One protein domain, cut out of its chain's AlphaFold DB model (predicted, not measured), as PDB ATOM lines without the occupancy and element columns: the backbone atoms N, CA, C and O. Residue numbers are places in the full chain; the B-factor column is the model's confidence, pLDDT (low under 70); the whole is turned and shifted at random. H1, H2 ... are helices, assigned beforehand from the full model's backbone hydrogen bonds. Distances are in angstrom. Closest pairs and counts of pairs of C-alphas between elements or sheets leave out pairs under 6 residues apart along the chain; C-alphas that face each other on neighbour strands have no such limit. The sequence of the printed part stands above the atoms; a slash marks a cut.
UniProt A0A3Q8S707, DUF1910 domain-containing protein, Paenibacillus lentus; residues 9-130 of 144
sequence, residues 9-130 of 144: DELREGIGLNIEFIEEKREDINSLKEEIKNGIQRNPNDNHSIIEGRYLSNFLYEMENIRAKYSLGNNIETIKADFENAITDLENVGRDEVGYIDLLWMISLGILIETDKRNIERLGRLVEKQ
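What this domain is: This is residues 9 to 130 of the 144 residues of the protein "DUF1910 domain-containing protein" of Paenibacillus lentus (UniProt A0A3Q8S707). The longest helix, H1, lies along H2 in a long helical hairpin; the shorter H3 packs on H2 away from H1, and H5 packs on the last part of H3, residues 84 to 91, and on H4. H2 to H5 make an up-and-down bundle, each helix running against the one before it, with H4 and H5 as a second, smaller hairpin joined more loosely to the rest. The printed part has 122 residues with five named helices, H1 to H5 in chain order, and no named strand: the class is all helix. It is compact, with a radius of gyration of the C-alphas of 15.3 A and spans of 45 by 36 by 21 A.

Where its parts are: H1, residues 9 to 37, measures 42.7 A from C-alpha 9 at (-108.450, 21.658, -9.542) to C-alpha 37 at (-143.912, 6.427, 8.760). H2, residues 47 to 72, measures 37.1 A. H3 is residues 76 to 91, 22.4 A. H4 is residues 100 to 112, 18.4 A. H5, residues 117 to 129, measures 18.6 A and ends with C-alpha 129 at (-141.835, 32.488, 4.979).

How they stand to each other: The hairpin H1 and H2 touches closest at the C-alphas of Ile 22 and Asn 58, 5.4 A, at a shallow tilt of 22 degrees, opposite ways. H2 and H3, also a hairpin, touch closest at the C-alphas of Phe 59 and Ala 86, 4.8 A. H3 touches H5 with residues 84 to 91 alone. H4 and H5 touch, opposite ways at a shallow tilt of 10 degrees; their closest C-alphas, Leu 103 and Val 127, are 7.0 A apart. H2 and H4 are near each other, while H1 and H3 are apart. Every O i to N i+4 pair is within hydrogen-bond range in H1, H2, H4 and H5, and 11 of 12 in H3.

The domain as a whole: The C-alphas farthest apart, Gly 39 and Gly 73, are 46.6 A apart. The printed part has no cut and no long link. Mean pLDDT of the printed part is 93.8; residues 95 to 96 are under 70.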
ATOM      1  N   ASP A   9    -108.476  22.999 -10.129       96.06
ATOM      2  CA  ASP A   9    -108.450  21.658  -9.542       96.06
ATOM      3  C   ASP A   9    -109.200  21.638  -8.207       96.06
ATOM      4  O   ASP A   9    -110.044  20.770  -7.991       96.06
ATOM      5  N   GLU A  10    -108.988  22.656  -7.367       95.75
ATOM      6  CA  GLU A  10    -109.703  22.814  -6.093       95.75
ATOM      7  C   GLU A  10    -111.217  22.959  -6.301       95.75
ATOM      8  O   GLU A  10    -112.007  22.365  -5.568       95.75
ATOM      9  N   LEU A  11    -111.646  23.712  -7.324       96.50
ATOM     10  CA  LEU A  11    -113.070  23.846  -7.640       96.50
ATOM     11  C   LEU A  11    -113.683  22.509  -8.067       96.50
ATOM     12  O   LEU A  11    -114.797  22.183  -7.656       96.50
ATOM     13  N   ARG A  12    -112.979  21.735  -8.900       97.25
ATOM     14  CA  ARG A  12    -113.454  20.428  -9.374       97.25
ATOM     15  C   ARG A  12    -113.509  19.401  -8.244       97.25
ATOM     16  O   ARG A  12    -114.487  18.662  -8.167       97.25
ATOM     17  N   GLU A  13    -112.498  19.378  -7.377       97.75
ATOM     18  CA  GLU A  13    -112.463  18.522  -6.189       97.75
ATOM     19  C   GLU A  13    -113.611  18.862  -5.232       97.75
ATOM     20  O   GLU A  13    -114.373  17.976  -4.848       97.75
ATOM     21  N   GLY A  14    -113.803  20.152  -4.933       97.75
ATOM     22  CA  GLY A  14    -114.894  20.619  -4.078       97.75
ATOM     23  C   GLY A  14    -116.274  20.239  -4.617       97.75
ATOM     24  O   GLY A  14    -117.105  19.733  -3.867       97.75
ATOM     25  N   ILE A  15    -116.500  20.393  -5.929       98.00
ATOM     26  CA  ILE A  15    -117.750  19.950  -6.569       98.00
ATOM     27  C   ILE A  15    -117.958  18.440  -6.388       98.00
ATOM     28  O   ILE A  15    -119.070  18.019  -6.074       98.00
ATOM     29  N   GLY A  16    -116.913  17.630  -6.586       98.06
ATOM     30  CA  GLY A  16    -116.987  16.176  -6.429       98.06
ATOM     31  C   GLY A  16    -117.391  15.763  -5.014       98.06
ATOM     32  O   GLY A  16    -118.377  15.049  -4.844       98.06
ATOM     33  N   LEU A  17    -116.693  16.291  -4.005       98.25
ATOM     34  CA  LEU A  17    -116.988  16.020  -2.593       98.25
ATOM     35  C   LEU A  17    -118.409  16.449  -2.212       98.25
ATOM     36  O   LEU A  17    -119.138  15.714  -1.550       98.25
ATOM     37  N   ASN A  18    -118.831  17.629  -2.666       98.31
ATOM     38  CA  ASN A  18    -120.167  18.143  -2.392       98.31
ATOM     39  C   ASN A  18    -121.262  17.253  -2.992       98.31
ATOM     40  O   ASN A  18    -122.280  17.032  -2.338       98.31
ATOM     41  N   ILE A  19    -121.065  16.718  -4.203       97.88
ATOM     42  CA  ILE A  19    -122.009  15.776  -4.824       97.88
ATOM     43  C   ILE A  19    -122.142  14.507  -3.974       97.88
ATOM     44  O   ILE A  19    -123.265  14.135  -3.635       97.88
ATOM     45  N   GLU A  20    -121.026  13.897  -3.563       98.25
ATOM     46  CA  GLU A  20    -121.036  12.699  -2.707       98.25
ATOM     47  C   GLU A  20    -121.783  12.960  -1.387       98.25
ATOM     48  O   GLU A  20    -122.660  12.192  -0.984       98.25
ATOM     49  N   PHE A  21    -121.513  14.100  -0.743       98.12
ATOM     50  CA  PHE A  21    -122.177  14.485   0.500       98.12
ATOM     51  C   PHE A  21    -123.671  14.771   0.350       98.12
ATOM     52  O   PHE A  21    -124.411  14.576   1.322       98.12
ATOM     53  N   ILE A  22    -124.112  15.284  -0.800       98.25
ATOM     54  CA  ILE A  22    -125.529  15.519  -1.095       98.25
ATOM     55  C   ILE A  22    -126.246  14.182  -1.296       98.25
ATOM     56  O   ILE A  22    -127.340  13.986  -0.760       98.25
ATOM     57  N   GLU A  23    -125.643  13.259  -2.047       97.88
ATOM     58  CA  GLU A  23    -126.208  11.933  -2.314       97.88
ATOM     59  C   GLU A  23    -126.383  11.128  -1.023       97.88
ATOM     60  O   GLU A  23    -127.498  10.689  -0.732       97.88
ATOM     61  N   GLU A  24    -125.346  11.060  -0.180       98.19
ATOM     62  CA  GLU A  24    -125.403  10.407   1.136       98.19
ATOM     63  C   GLU A  24    -126.562  10.956   1.991       98.19
ATOM     64  O   GLU A  24    -127.348  10.212   2.581       98.19
ATOM     65  N   LYS A  25    -126.726  12.283   2.027       97.94
ATOM     66  CA  LYS A  25    -127.792  12.927   2.810       97.94
ATOM     67  C   LYS A  25    -129.175  12.678   2.226       97.94
ATOM     68  O   LYS A  25    -130.135  12.584   2.986       97.94
ATOM     69  N   ARG A  26    -129.311  12.572   0.902       97.69
ATOM     70  CA  ARG A  26    -130.586  12.217   0.257       97.69
ATOM     71  C   ARG A  26    -131.004  10.791   0.617       97.69
ATOM     72  O   ARG A  26    -132.185  10.563   0.881       97.69
ATOM     73  N   GLU A  27    -130.060   9.857   0.682       98.12
ATOM     74  CA  GLU A  27    -130.315   8.493   1.161       98.12
ATOM     75  C   GLU A  27    -130.726   8.477   2.642       98.12
ATOM     76  O   GLU A  27    -131.744   7.868   2.985       98.12
ATOM     77  N   ASP A  28    -130.012   9.219   3.495       96.88
ATOM     78  CA  ASP A  28    -130.334   9.373   4.923       96.88
ATOM     79  C   ASP A  28    -131.750   9.951   5.122       96.88
ATOM     80  O   ASP A  28    -132.573   9.384   5.841       96.88
ATOM     81  N   ILE A  29    -132.100  11.019   4.393       97.62
ATOM     82  CA  ILE A  29    -133.448  11.612   4.412       97.62
ATOM     83  C   ILE A  29    -134.519  10.574   4.046       97.62
ATOM     84  O   ILE A  29    -135.570  10.523   4.689       97.62
ATOM     85  N   ASN A  30    -134.289   9.760   3.013       97.62
ATOM     86  CA  ASN A  30    -135.250   8.739   2.590       97.62
ATOM     87  C   ASN A  30    -135.439   7.662   3.664       97.62
ATOM     88  O   ASN A  30    -136.575   7.281   3.953       97.62
ATOM     89  N   SER A  31    -134.347   7.223   4.293       96.81
ATOM     90  CA  SER A  31    -134.387   6.289   5.421       96.81
ATOM     91  C   SER A  31    -135.204   6.859   6.588       96.81
ATOM     92  O   SER A  31    -136.175   6.244   7.031       96.81
ATOM     93  N   LEU A  32    -134.898   8.088   7.017       96.94
ATOM     94  CA  LEU A  32    -135.580   8.763   8.127       96.94
ATOM     95  C   LEU A  32    -137.077   8.986   7.855       96.94
ATOM     96  O   LEU A  32    -137.899   8.869   8.766       96.94
ATOM     97  N   LYS A  33    -137.468   9.260   6.602       96.56
ATOM     98  CA  LYS A  33    -138.884   9.374   6.209       96.56
ATOM     99  C   LYS A  33    -139.645   8.058   6.384       96.56
ATOM    100  O   LYS A  33    -140.774   8.076   6.880       96.56
ATOM    101  N   GLU A  34    -139.047   6.922   6.026       96.88
ATOM    102  CA  GLU A  34    -139.665   5.613   6.273       96.88
ATOM    103  C   GLU A  34    -139.681   5.264   7.769       96.88
ATOM    104  O   GLU A  34    -140.650   4.676   8.249       96.88
ATOM    105  N   GLU A  35    -138.676   5.674   8.545       95.75
ATOM    106  CA  GLU A  35    -138.705   5.523  10.004       95.75
ATOM    107  C   GLU A  35    -139.861   6.299  10.644       95.75
ATOM    108  O   GLU A  35    -140.602   5.725  11.442       95.75
ATOM    109  N   ILE A  36    -140.082   7.557  10.241       95.81
ATOM    110  CA  ILE A  36    -141.217   8.375  10.702       95.81
ATOM    111  C   ILE A  36    -142.545   7.673  10.404       95.81
ATOM    112  O   ILE A  36    -143.404   7.561  11.278       95.81
ATOM    113  N   LYS A  37    -142.706   7.153   9.185       96.38
ATOM    114  CA  LYS A  37    -143.912   6.427   8.760       96.38
ATOM    115  C   LYS A  37    -144.163   5.160   9.584       96.38
ATOM    116  O   LYS A  37    -145.316   4.813   9.827       96.38
ATOM    117  N   ASN A  38    -143.097   4.499  10.032       96.31
ATOM    118  CA  ASN A  38    -143.157   3.316  10.890       96.31
ATOM    119  C   ASN A  38    -143.187   3.650  12.396       96.31
ATOM    120  O   ASN A  38    -143.238   2.735  13.216       96.31
ATOM    121  N   GLY A  39    -143.157   4.934  12.776       94.00
ATOM    122  CA  GLY A  39    -143.151   5.377  14.174       94.00
ATOM    123  C   GLY A  39    -141.846   5.084  14.925       94.00
ATOM    124  O   GLY A  39    -141.864   4.932  16.145       94.00
ATOM    125  N   ILE A  40    -140.725   4.965  14.212       94.31
ATOM    126  CA  ILE A  40    -139.408   4.636  14.767       94.31
ATOM    127  C   ILE A  40    -138.622   5.929  15.032       94.31
ATOM    128  O   ILE A  40    -138.501   6.772  14.150       94.31
ATOM    129  N   GLN A  41    -138.045   6.046  16.232       92.44
ATOM    130  CA  GLN A  41    -137.092   7.093  16.612       92.44
ATOM    131  C   GLN A  41    -135.810   6.435  17.128       92.44
ATOM    132  O   GLN A  41    -135.804   5.883  18.230       92.44
ATOM    133  N   ARG A  42    -134.728   6.478  16.345       88.75
ATOM    134  CA  ARG A  42    -133.432   5.901  16.756       88.75
ATOM    135  C   ARG A  42    -132.497   6.918  17.390       88.75
ATOM    136  O   ARG A  42    -131.680   6.553  18.234       88.75
ATOM    137  N   ASN A  43    -132.599   8.168  16.957       88.62
ATOM    138  CA  ASN A  43    -131.693   9.228  17.359       88.62
ATOM    139  C   ASN A  43    -132.241   9.996  18.572       88.62
ATOM    140  O   ASN A  43    -133.454  10.034  18.784       88.62
ATOM    141  N   PRO A  44    -131.365  10.632  19.373       90.38
ATOM    142  CA  PRO A  44    -131.800  11.521  20.449       90.38
ATOM    143  C   PRO A  44    -132.566  12.748  19.934       90.38
ATOM    144  O   PRO A  44    -133.525  13.185  20.567       90.38
ATOM    145  N   ASN A  45    -132.135  13.290  18.792       89.38
ATOM    146  CA  ASN A  45    -132.838  14.356  18.084       89.38
ATOM    147  C   ASN A  45    -133.969  13.761  17.260       89.38
ATOM    148  O   ASN A  45    -133.851  12.637  16.770       89.38
ATOM    149  N   ASP A  46    -135.043  14.523  17.065       92.75
ATOM    150  CA  ASP A  46    -136.156  14.015  16.293       92.75
ATOM    151  C   ASP A  46    -135.850  13.922  14.797       92.75
ATOM    152  O   ASP A  46    -135.181  14.780  14.219       92.75
ATOM    153  N   ASN A  47    -136.367  12.862  14.169       94.50
ATOM    154  CA  ASN A  47    -136.166  12.609  12.747       94.50
ATOM    155  C   ASN A  47    -136.571  13.793  11.849       94.50
ATOM    156  O   ASN A  47    -135.934  13.986  10.817       94.50
ATOM    157  N   HIS A  48    -137.572  14.606  12.219       93.56
ATOM    158  CA  HIS A  48    -137.927  15.792  11.429       93.56
ATOM    159  C   HIS A  48    -136.821  16.849  11.480       93.56
ATOM    160  O   HIS A  48    -136.365  17.277  10.423       93.56
ATOM    161  N   SER A  49    -136.331  17.200  12.670       93.19
ATOM    162  CA  SER A  49    -135.216  18.143  12.832       93.19
ATOM    163  C   SER A  49    -133.941  17.666  12.129       93.19
ATOM    164  O   SER A  49    -133.226  18.459  11.521       93.19
ATOM    165  N   ILE A  50    -133.651  16.358  12.157       94.94
ATOM    166  CA  ILE A  50    -132.501  15.801  11.425       94.94
ATOM    167  C   ILE A  50    -132.688  15.990   9.916       94.94
ATOM    168  O   ILE A  50    -131.763  16.447   9.245       94.94
ATOM    169  N   ILE A  51    -133.875  15.676   9.387       96.12
ATOM    170  CA  ILE A  51    -134.201  15.860   7.968       96.12
ATOM    171  C   ILE A  51    -134.053  17.332   7.552       96.12
ATOM    172  O   ILE A  51    -133.422  17.594   6.528       96.12
ATOM    173  N   GLU A  52    -134.584  18.283   8.327       95.19
ATOM    174  CA  GLU A  52    -134.448  19.722   8.039       95.19
ATOM    175  C   GLU A  52    -132.967  20.137   7.967       95.19
ATOM    176  O   GLU A  52    -132.538  20.735   6.976       95.19
ATOM    177  N   GLY A  53    -132.143  19.696   8.926       94.81
ATOM    178  CA  GLY A  53    -130.701  19.963   8.923       94.81
ATOM    179  C   GLY A  53    -129.943  19.334   7.742       94.81
ATOM    180  O   GLY A  53    -128.974  19.916   7.236       94.81
ATOM    181  N   ARG A  54    -130.380  18.165   7.249       96.81
ATOM    182  CA  ARG A  54    -129.822  17.561   6.024       96.81
ATOM    183  C   ARG A  54    -130.164  18.388   4.789       96.81
ATOM    184  O   ARG A  54    -129.272  18.639   3.981       96.81
ATOM    185  N   TYR A  55    -131.407  18.851   4.673       97.56
ATOM    186  CA  TYR A  55    -131.816  19.745   3.591       97.56
ATOM    187  C   TYR A  55    -131.039  21.064   3.611       97.56
ATOM    188  O   TYR A  55    -130.567  21.503   2.565       97.56
ATOM    189  N   LEU A  56    -130.813  21.655   4.789       95.88
ATOM    190  CA  LEU A  56    -130.003  22.868   4.909       95.88
ATOM    191  C   LEU A  56    -128.562  22.638   4.439       95.88
ATOM    192  O   LEU A  56    -128.014  23.448   3.696       95.88
ATOM    193  N   SER A  57    -127.958  21.517   4.837       96.31
ATOM    194  CA  SER A  57    -126.600  21.165   4.410       96.31
ATOM    195  C   SER A  57    -126.515  20.987   2.893       96.31
ATOM    196  O   SER A  57    -125.610  21.530   2.265       96.31
ATOM    197  N   ASN A  58    -127.476  20.276   2.292       97.94
ATOM    198  CA  ASN A  58    -127.537  20.098   0.841       97.94
ATOM    199  C   ASN A  58    -127.655  21.438   0.115       97.94
ATOM    200  O   ASN A  58    -126.892  21.692  -0.810       97.94
ATOM    201  N   PHE A  59    -128.535  22.324   0.585       97.00
ATOM    202  CA  PHE A  59    -128.678  23.669   0.036       97.00
ATOM    203  C   PHE A  59    -127.344  24.441   0.014       97.00
ATOM    204  O   PHE A  59    -127.012  25.065  -0.996       97.00
ATOM    205  N   LEU A  60    -126.559  24.381   1.095       95.88
ATOM    206  CA  LEU A  60    -125.255  25.050   1.169       95.88
ATOM    207  C   LEU A  60    -124.243  24.456   0.175       95.88
ATOM    208  O   LEU A  60    -123.543  25.210  -0.505       95.88
ATOM    209  N   TYR A  61    -124.207  23.130   0.033       97.62
ATOM    210  CA  TYR A  61    -123.346  22.459  -0.944       97.62
ATOM    211  C   TYR A  61    -123.758  22.751  -2.393       97.62
ATOM    212  O   TYR A  61    -122.900  23.029  -3.231       97.62
ATOM    213  N   GLU A  62    -125.057  22.772  -2.699       97.44
ATOM    214  CA  GLU A  62    -125.557  23.168  -4.023       97.44
ATOM    215  C   GLU A  62    -125.161  24.628  -4.333       97.44
ATOM    216  O   GLU A  62    -124.697  24.938  -5.431       97.44
ATOM    217  N   MET A  63    -125.229  25.531  -3.348       96.38
ATOM    218  CA  MET A  63    -124.774  26.924  -3.474       96.38
ATOM    219  C   MET A  63    -123.270  27.060  -3.747       96.38
ATOM    220  O   MET A  63    -122.839  27.925  -4.518       96.38
ATOM    221  N   GLU A  64    -122.442  26.237  -3.112       96.19
ATOM    222  CA  GLU A  64    -121.012  26.147  -3.416       96.19
ATOM    223  C   GLU A  64    -120.771  25.633  -4.835       96.19
ATOM    224  O   GLU A  64    -120.022  26.258  -5.589       96.19
ATOM    225  N   ASN A  65    -121.477  24.575  -5.233       97.44
ATOM    226  CA  ASN A  65    -121.369  23.983  -6.562       97.44
ATOM    227  C   ASN A  65    -121.760  24.967  -7.665       97.44
ATOM    228  O   ASN A  65    -121.040  25.090  -8.654       97.44
ATOM    229  N   ILE A  66    -122.851  25.717  -7.487       97.25
ATOM    230  CA  ILE A  66    -123.299  26.751  -8.431       97.25
ATOM    231  C   ILE A  66    -122.208  27.804  -8.635       97.25
ATOM    232  O   ILE A  66    -121.880  28.145  -9.775       97.25
ATOM    233  N   ARG A  67    -121.612  28.301  -7.541       95.06
ATOM    234  CA  ARG A  67    -120.527  29.294  -7.598       95.06
ATOM    235  C   ARG A  67    -119.292  28.724  -8.293       95.06
ATOM    236  O   ARG A  67    -118.774  29.357  -9.208       95.06
ATOM    237  N   ALA A  68    -118.872  27.517  -7.923       96.31
ATOM    238  CA  ALA A  68    -117.717  26.848  -8.511       96.31
ATOM    239  C   ALA A  68    -117.906  26.585 -10.015       96.31
ATOM    240  O   ALA A  68    -117.058  26.966 -10.822       96.31
ATOM    241  N   LYS A  69    -119.050  26.022 -10.421       97.00
ATOM    242  CA  LYS A  69    -119.394  25.771 -11.831       97.00
ATOM    243  C   LYS A  69    -119.477  27.070 -12.635       97.00
ATOM    244  O   LYS A  69    -119.006  27.127 -13.774       97.00
ATOM    245  N   TYR A  70    -120.026  28.136 -12.051       95.44
ATOM    246  CA  TYR A  70    -120.017  29.450 -12.689       95.44
ATOM    247  C   TYR A  70    -118.581  29.949 -12.912       95.44
ATOM    248  O   TYR A  70    -118.230  30.292 -14.044       95.44
ATOM    249  N   SER A  71    -117.727  29.912 -11.882       95.06
ATOM    250  CA  SER A  71    -116.314  30.315 -11.959       95.06
ATOM    251  C   SER A  71    -115.515  29.493 -12.972       95.06
ATOM    252  O   SER A  71    -114.760  30.060 -13.765       95.06
ATOM    253  N   LEU A  72    -115.744  28.182 -13.055       96.56
ATOM    254  CA  LEU A  72    -115.148  27.303 -14.070       96.56
ATOM    255  C   LEU A  72    -115.613  27.638 -15.497       96.56
ATOM    256  O   LEU A  72    -114.906  27.377 -16.475       96.56
ATOM    257  N   GLY A  73    -116.751  28.316 -15.630       95.00
ATOM    258  CA  GLY A  73    -117.358  28.648 -16.911       95.00
ATOM    259  C   GLY A  73    -118.154  27.495 -17.509       95.00
ATOM    260  O   GLY A  73    -118.263  27.413 -18.732       95.00
ATOM    261  N   ASN A  74    -118.714  26.624 -16.665       95.69
ATOM    262  CA  ASN A  74    -119.640  25.584 -17.095       95.69
ATOM    263  C   ASN A  74    -120.869  26.175 -17.807       95.69
ATOM    264  O   ASN A  74    -121.179  27.371 -17.731       95.69
ATOM    265  N   ASN A  75    -121.578  25.298 -18.517       94.56
ATOM    266  CA  ASN A  75    -122.816  25.648 -19.196       94.56
ATOM    267  C   ASN A  75    -123.876  26.094 -18.172       94.56
ATOM    268  O   ASN A  75    -124.124  25.393 -17.191       94.56
ATOM    269  N   ILE A  76    -124.525  27.231 -18.430       94.06
ATOM    270  CA  ILE A  76    -125.567  27.795 -17.560       94.06
ATOM    271  C   ILE A  76    -126.707  26.794 -17.332       94.06
ATOM    272  O   ILE A  76    -127.211  26.710 -16.219       94.06
ATOM    273  N   GLU A  77    -127.059  25.972 -18.322       92.69
ATOM    274  CA  GLU A  77    -128.121  24.968 -18.180       92.69
ATOM    275  C   GLU A  77    -127.790  23.906 -17.123       92.69
ATOM    276  O   GLU A  77    -128.661  23.494 -16.363       92.69
ATOM    277  N   THR A  78    -126.515  23.517 -16.991       92.69
ATOM    278  CA  THR A  78    -126.100  22.610 -15.905       92.69
ATOM    279  C   THR A  78    -126.200  23.270 -14.530       92.69
ATOM    280  O   THR A  78    -126.560  22.609 -13.566       92.69
ATOM    281  N   ILE A  79    -125.957  24.581 -14.457       96.31
ATOM    282  CA  ILE A  79    -126.036  25.362 -13.218       96.31
ATOM    283  C   ILE A  79    -127.500  25.596 -12.815       96.31
ATOM    284  O   ILE A  79    -127.825  25.596 -11.630       96.31
ATOM    285  N   LYS A  80    -128.406  25.769 -13.786       95.81
ATOM    286  CA  LYS A  80    -129.848  25.893 -13.529       95.81
ATOM    287  C   LYS A  80    -130.419  24.650 -12.843       95.81
ATOM    288  O   LYS A  80    -131.242  24.804 -11.948       95.81
ATOM    289  N   ALA A  81    -129.958  23.452 -13.207       94.19
ATOM    290  CA  ALA A  81    -130.377  22.217 -12.542       94.19
ATOM    291  C   ALA A  81    -129.985  22.204 -11.051       94.19
ATOM    292  O   ALA A  81    -130.831  21.941 -10.197       94.19
ATOM    293  N   ASP A  82    -128.742  22.572 -10.726       95.56
ATOM    294  CA  ASP A  82    -128.293  22.691  -9.329       95.56
ATOM    295  C   ASP A  82    -129.089  23.769  -8.576       95.56
ATOM    296  O   ASP A  82    -129.470  23.597  -7.421       95.56
ATOM    297  N   PHE A  83    -129.407  24.881  -9.244       97.19
ATOM    298  CA  PHE A  83    -130.215  25.954  -8.667       97.19
ATOM    299  C   PHE A  83    -131.637  25.496  -8.318       97.19
ATOM    300  O   PHE A  83    -132.180  25.882  -7.281       97.19
ATOM    301  N   GLU A  84    -132.250  24.648  -9.145       96.69
ATOM    302  CA  GLU A  84    -133.556  24.059  -8.838       96.69
ATOM    303  C   GLU A  84    -133.502  23.084  -7.662       96.69
ATOM    304  O   GLU A  84    -134.430  23.079  -6.839       96.69
ATOM    305  N   ASN A  85    -132.423  22.307  -7.549       96.19
ATOM    306  CA  ASN A  85    -132.174  21.461  -6.384       96.19
ATOM    307  C   ASN A  85    -132.030  22.315  -5.124       96.19
ATOM    308  O   ASN A  85    -132.745  22.073  -4.156       96.19
ATOM    309  N   ALA A  86    -131.227  23.383  -5.178       96.94
ATOM    310  CA  ALA A  86    -131.035  24.306  -4.063       96.94
ATOM    311  C   ALA A  86    -132.364  24.912  -3.576       96.94
ATOM    312  O   ALA A  86    -132.623  24.936  -2.376       96.94
ATOM    313  N   ILE A  87    -133.252  25.356  -4.481       96.69
ATOM    314  CA  ILE A  87    -134.590  25.840  -4.085       96.69
ATOM    315  C   ILE A  87    -135.406  24.721  -3.431       96.69
ATOM    316  O   ILE A  87    -136.105  24.963  -2.450       96.69
ATOM    317  N   THR A  88    -135.347  23.509  -3.980       96.62
ATOM    318  CA  THR A  88    -136.105  22.362  -3.465       96.62
ATOM    319  C   THR A  88    -135.644  21.978  -2.065       96.62
ATOM    320  O   THR A  88    -136.481  21.769  -1.189       96.62
ATOM    321  N   ASP A  89    -134.337  21.944  -1.825       96.44
ATOM    322  CA  ASP A  89    -133.781  21.708  -0.498       96.44
ATOM    323  C   ASP A  89    -134.243  22.809   0.464       96.44
ATOM    324  O   ASP A  89    -134.818  22.520   1.511       96.44
ATOM    325  N   LEU A  90    -134.146  24.072   0.047       94.12
ATOM    326  CA  LEU A  90    -134.560  25.231   0.834       94.12
ATOM    327  C   LEU A  90    -136.058  25.244   1.199       94.12
ATOM    328  O   LEU A  90    -136.435  25.691   2.284       94.12
ATOM    329  N   GLU A  91    -136.929  24.738   0.323       94.12
ATOM    330  CA  GLU A  91    -138.367  24.575   0.592       94.12
ATOM    331  C   GLU A  91    -138.650  23.594   1.738       94.12
ATOM    332  O   GLU A  91    -139.663  23.751   2.431       94.12
ATOM    333  N   ASN A  92    -137.744  22.644   1.973       94.56
ATOM    334  CA  ASN A  92    -137.839  21.640   3.030       94.56
ATOM    335  C   ASN A  92    -137.095  22.028   4.320       94.56
ATOM    336  O   ASN A  92    -137.131  21.264   5.280       94.56
ATOM    337  N   VAL A  93    -136.463  23.204   4.374       90.25
ATOM    338  CA  VAL A  93    -135.811  23.707   5.591       90.25
ATOM    339  C   VAL A  93    -136.813  24.438   6.497       90.25
ATOM    340  O   VAL A  93    -137.752  25.119   6.041       90.25
ATOM    341  N   GLY A  94    -136.597  24.304   7.808       80.44
ATOM    342  CA  GLY A  94    -137.309  25.022   8.856       80.44
ATOM    343  C   GLY A  94    -137.213  26.546   8.718       80.44
ATOM    344  O   GLY A  94    -136.378  27.107   8.008       80.44
ATOM    345  N   ARG A  95    -138.126  27.268   9.377       69.12
ATOM    346  CA  ARG A  95    -138.208  28.733   9.242       69.12
ATOM    347  C   ARG A  95    -136.964  29.436   9.781       69.12
ATOM    348  O   ARG A  95    -136.520  30.377   9.153       69.12
ATOM    349  N   ASP A  96    -136.412  29.009  10.906       68.38
ATOM    350  CA  ASP A  96    -135.412  29.807  11.626       68.38
ATOM    351  C   ASP A  96    -133.960  29.429  11.278       68.38
ATOM    352  O   ASP A  96    -133.026  29.939  11.890       68.38
ATOM    353  N   GLU A  97    -133.766  28.559  10.282       73.62
ATOM    354  CA  GLU A  97    -132.452  27.983   9.963       73.62
ATOM    355  C   GLU A  97    -131.758  28.626   8.753       73.62
ATOM    356  O   GLU A  97    -130.542  28.522   8.611       73.62
ATOM    357  N   VAL A  98    -132.505  29.319   7.885       80.44
ATOM    358  CA  VAL A  98    -131.954  29.941   6.668       80.44
ATOM    359  C   VAL A  98    -131.595  31.401   6.927       80.44
ATOM    360  O   VAL A  98    -132.448  32.204   7.316       80.44
ATOM    361  N   GLY A  99    -130.354  31.782   6.627       82.69
ATOM    362  CA  GLY A  99    -129.902  33.161   6.728       82.69
ATOM    363  C   GLY A  99    -130.529  34.073   5.668       82.69
ATOM    364  O   GLY A  99    -130.710  33.711   4.507       82.69
ATOM    365  N   TYR A 100    -130.799  35.331   6.038       84.50
ATOM    366  CA  TYR A 100    -131.228  36.357   5.072       84.50
ATOM    367  C   TYR A 100    -130.207  36.553   3.939       84.50
ATOM    368  O   TYR A 100    -130.583  36.808   2.796       84.50
ATOM    369  N   ILE A 101    -128.918  36.414   4.265       88.56
ATOM    370  CA  ILE A 101    -127.830  36.489   3.289       88.56
ATOM    371  C   ILE A 101    -128.003  35.378   2.250       88.56
ATOM    372  O   ILE A 101    -128.007  35.680   1.064       88.56
ATOM    373  N   ASP A 102    -128.262  34.139   2.659       90.88
ATOM    374  CA  ASP A 102    -128.410  33.012   1.731       90.88
ATOM    375  C   ASP A 102    -129.554  33.230   0.730       90.88
ATOM    376  O   ASP A 102    -129.404  32.987  -0.469       90.88
ATOM    377  N   LEU A 103    -130.673  33.799   1.190       90.81
ATOM    378  CA  LEU A 103    -131.784  34.184   0.316       90.81
ATOM    379  C   LEU A 103    -131.414  35.293  -0.671       90.81
ATOM    380  O   LEU A 103    -131.793  35.229  -1.841       90.81
ATOM    381  N   LEU A 104    -130.680  36.312  -0.218       91.94
ATOM    382  CA  LEU A 104    -130.216  37.392  -1.088       91.94
ATOM    383  C   LEU A 104    -129.271  36.859  -2.173       91.94
ATOM    384  O   LEU A 104    -129.372  37.260  -3.336       91.94
ATOM    385  N   TRP A 105    -128.386  35.933  -1.807       94.12
ATOM    386  CA  TRP A 105    -127.503  35.256  -2.750       94.12
ATOM    387  C   TRP A 105    -128.296  34.415  -3.753       94.12
ATOM    388  O   TRP A 105    -128.054  34.543  -4.950       94.12
ATOM    389  N   MET A 106    -129.298  33.648  -3.312       94.75
ATOM    390  CA  MET A 106    -130.164  32.871  -4.210       94.75
ATOM    391  C   MET A 106    -130.907  33.741  -5.225       94.75
ATOM    392  O   MET A 106    -130.958  33.409  -6.405       94.75
ATOM    393  N   ILE A 107    -131.450  34.883  -4.798       94.50
ATOM    394  CA  ILE A 107    -132.107  35.825  -5.716       94.50
ATOM    395  C   ILE A 107    -131.096  36.369  -6.732       94.50
ATOM    396  O   ILE A 107    -131.381  36.409  -7.929       94.50
ATOM    397  N   SER A 108    -129.910  36.757  -6.261       94.50
ATOM    398  CA  SER A 108    -128.852  37.311  -7.111       94.50
ATOM    399  C   SER A 108    -128.368  36.294  -8.146       94.50
ATOM    400  O   SER A 108    -128.244  36.624  -9.324       94.50
ATOM    401  N   LEU A 109    -128.163  35.041  -7.730       94.81
ATOM    402  CA  LEU A 109    -127.797  33.937  -8.615       94.81
ATOM    403  C   LEU A 109    -128.914  33.617  -9.607       94.81
ATOM    404  O   LEU A 109    -128.628  33.456 -10.787       94.81
ATOM    405  N   GLY A 110    -130.175  33.600  -9.168       94.88
ATOM    406  CA  GLY A 110    -131.322  33.368 -10.046       94.88
ATOM    407  C   GLY A 110    -131.425  34.393 -11.176       94.88
ATOM    408  O   GLY A 110    -131.709  34.024 -12.314       94.88
ATOM    409  N   ILE A 111    -131.136  35.666 -10.882       94.38
ATOM    410  CA  ILE A 111    -131.039  36.725 -11.898       94.38
ATOM    411  C   ILE A 111    -129.826  36.486 -12.807       94.38
ATOM    412  O   ILE A 111    -129.963  36.548 -14.024       94.38
ATOM    413  N   LEU A 112    -128.656  36.187 -12.230       93.56
ATOM    414  CA  LEU A 112    -127.401  35.982 -12.963       93.56
ATOM    415  C   LEU A 112    -127.475  34.838 -13.985       93.56
ATOM    416  O   LEU A 112    -126.877  34.938 -15.054       93.56
ATOM    417  N   ILE A 113    -128.169  33.750 -13.646       94.81
ATOM    418  CA  ILE A 113    -128.304  32.565 -14.505       94.81
ATOM    419  C   ILE A 113    -129.571  32.586 -15.365       94.81
ATOM    420  O   ILE A 113    -129.847  31.597 -16.040       94.81
ATOM    421  N   GLU A 114    -130.346  33.675 -15.323       94.19
ATOM    422  CA  GLU A 114    -131.618  33.821 -16.041       94.19
ATOM    423  C   GLU A 114    -132.563  32.633 -15.783       94.19
ATOM    424  O   GLU A 114    -133.028  31.954 -16.701       94.19
ATOM    425  N   THR A 115    -132.800  32.333 -14.502       94.56
ATOM    426  CA  THR A 115    -133.725  31.263 -14.105       94.56
ATOM    427  C   THR A 115    -135.169  31.602 -14.478       94.56
ATOM    428  O   THR A 115    -135.554  32.770 -14.591       94.56
ATOM    429  N   ASP A 116    -136.004  30.577 -14.620       93.44
ATOM    430  CA  ASP A 116    -137.404  30.762 -14.976       93.44
ATOM    431  C   ASP A 116    -138.178  31.543 -13.912       93.44
ATOM    432  O   ASP A 116    -137.967  31.412 -12.701       93.44
ATOM    433  N   LYS A 117    -139.194  32.286 -14.365       93.31
ATOM    434  CA  LYS A 117    -140.102  33.047 -13.492       93.31
ATOM    435  C   LYS A 117    -140.664  32.198 -12.343       93.31
ATOM    436  O   LYS A 117    -140.815  32.695 -11.230       93.31
ATOM    437  N   ARG A 118    -140.933  30.912 -12.591       95.69
ATOM    438  CA  ARG A 118    -141.422  29.971 -11.573       95.69
ATOM    439  C   ARG A 118    -140.459  29.847 -10.389       95.69
ATOM    440  O   ARG A 118    -140.914  29.796  -9.249       95.69
ATOM    441  N   ASN A 119    -139.153  29.818 -10.637       95.25
ATOM    442  CA  ASN A 119    -138.140  29.731  -9.587       95.25
ATOM    443  C   ASN A 119    -138.046  31.042  -8.793       95.25
ATOM    444  O   ASN A 119    -137.944  31.009  -7.568       95.25
ATOM    445  N   ILE A 120    -138.224  32.192  -9.451       92.69
ATOM    446  CA  ILE A 120    -138.346  33.490  -8.768       92.69
ATOM    447  C   ILE A 120    -139.588  33.535  -7.859       92.69
ATOM    448  O   ILE A 120    -139.508  33.988  -6.719       92.69
ATOM    449  N   GLU A 121    -140.730  33.016  -8.317       94.12
ATOM    450  CA  GLU A 121    -141.951  32.924  -7.501       94.12
ATOM    451  C   GLU A 121    -141.782  31.978  -6.299       94.12
ATOM    452  O   GLU A 121    -142.280  32.274  -5.209       94.12
ATOM    453  N   ARG A 122    -141.065  30.855  -6.468       94.62
ATOM    454  CA  ARG A 122    -140.698  29.946  -5.365       94.62
ATOM    455  C   ARG A 122    -139.850  30.665  -4.316       94.62
ATOM    456  O   ARG A 122    -140.204  30.642  -3.139       94.62
ATOM    457  N   LEU A 123    -138.803  31.379  -4.740       92.31
ATOM    458  CA  LEU A 123    -137.962  32.181  -3.847       92.31
ATOM    459  C   LEU A 123    -138.753  33.282  -3.130       92.31
ATOM    460  O   LEU A 123    -138.567  33.480  -1.932       92.31
ATOM    461  N   GLY A 124    -139.687  33.947  -3.817       90.69
ATOM    462  CA  GLY A 124    -140.574  34.939  -3.203       90.69
ATOM    463  C   GLY A 124    -141.360  34.373  -2.015       90.69
ATOM    464  O   GLY A 124    -141.384  34.979  -0.945       90.69
ATOM    465  N   ARG A 125    -141.916  33.160  -2.154       90.31
ATOM    466  CA  ARG A 125    -142.612  32.471  -1.052       90.31
ATOM    467  C   ARG A 125    -141.682  32.141   0.117       90.31
ATOM    468  O   ARG A 125    -142.098  32.244   1.269       90.31
ATOM    469  N   LEU A 126    -140.432  31.769  -0.156       90.00
ATOM    470  CA  LEU A 126    -139.435  31.485   0.882       90.00
ATOM    471  C   LEU A 126    -139.032  32.748   1.649       90.00
ATOM    472  O   LEU A 126    -138.955  32.725   2.877       90.00
ATOM    473  N   VAL A 127    -138.869  33.872   0.949       86.94
ATOM    474  CA  VAL A 127    -138.615  35.183   1.566       86.94
ATOM    475  C   VAL A 127    -139.794  35.628   2.432       86.94
ATOM    476  O   VAL A 127    -139.583  36.179   3.505       86.94
ATOM    477  N   GLU A 128    -141.035  35.384   2.010       84.81
ATOM    478  CA  GLU A 128    -142.222  35.669   2.829       84.81
ATOM    479  C   GLU A 128    -142.353  34.727   4.036       84.81
ATOM    480  O   GLU A 128    -142.831  35.138   5.104       84.81
ATOM    481  N   LYS A 129    -141.922  33.463   3.885       83.50
ATOM    482  CA  LYS A 129    -141.835  32.488   4.979       83.50
ATOM    483  C   LYS A 129    -140.843  32.985   6.022       83.50
ATOM    484  O   LYS A 129    -141.197  32.974   7.198       83.50
ATOM    485  N   GLN A 130    -139.670  33.487   5.649       75.69
ATOM    486  CA  GLN A 130    -138.776  34.153   6.598       75.69
ATOM    487  C   GLN A 130    -139.460  35.398   7.157       75.69
ATOM    488  O   GLN A 130    -139.892  36.239   6.387       75.69
TER     489      GLN A 130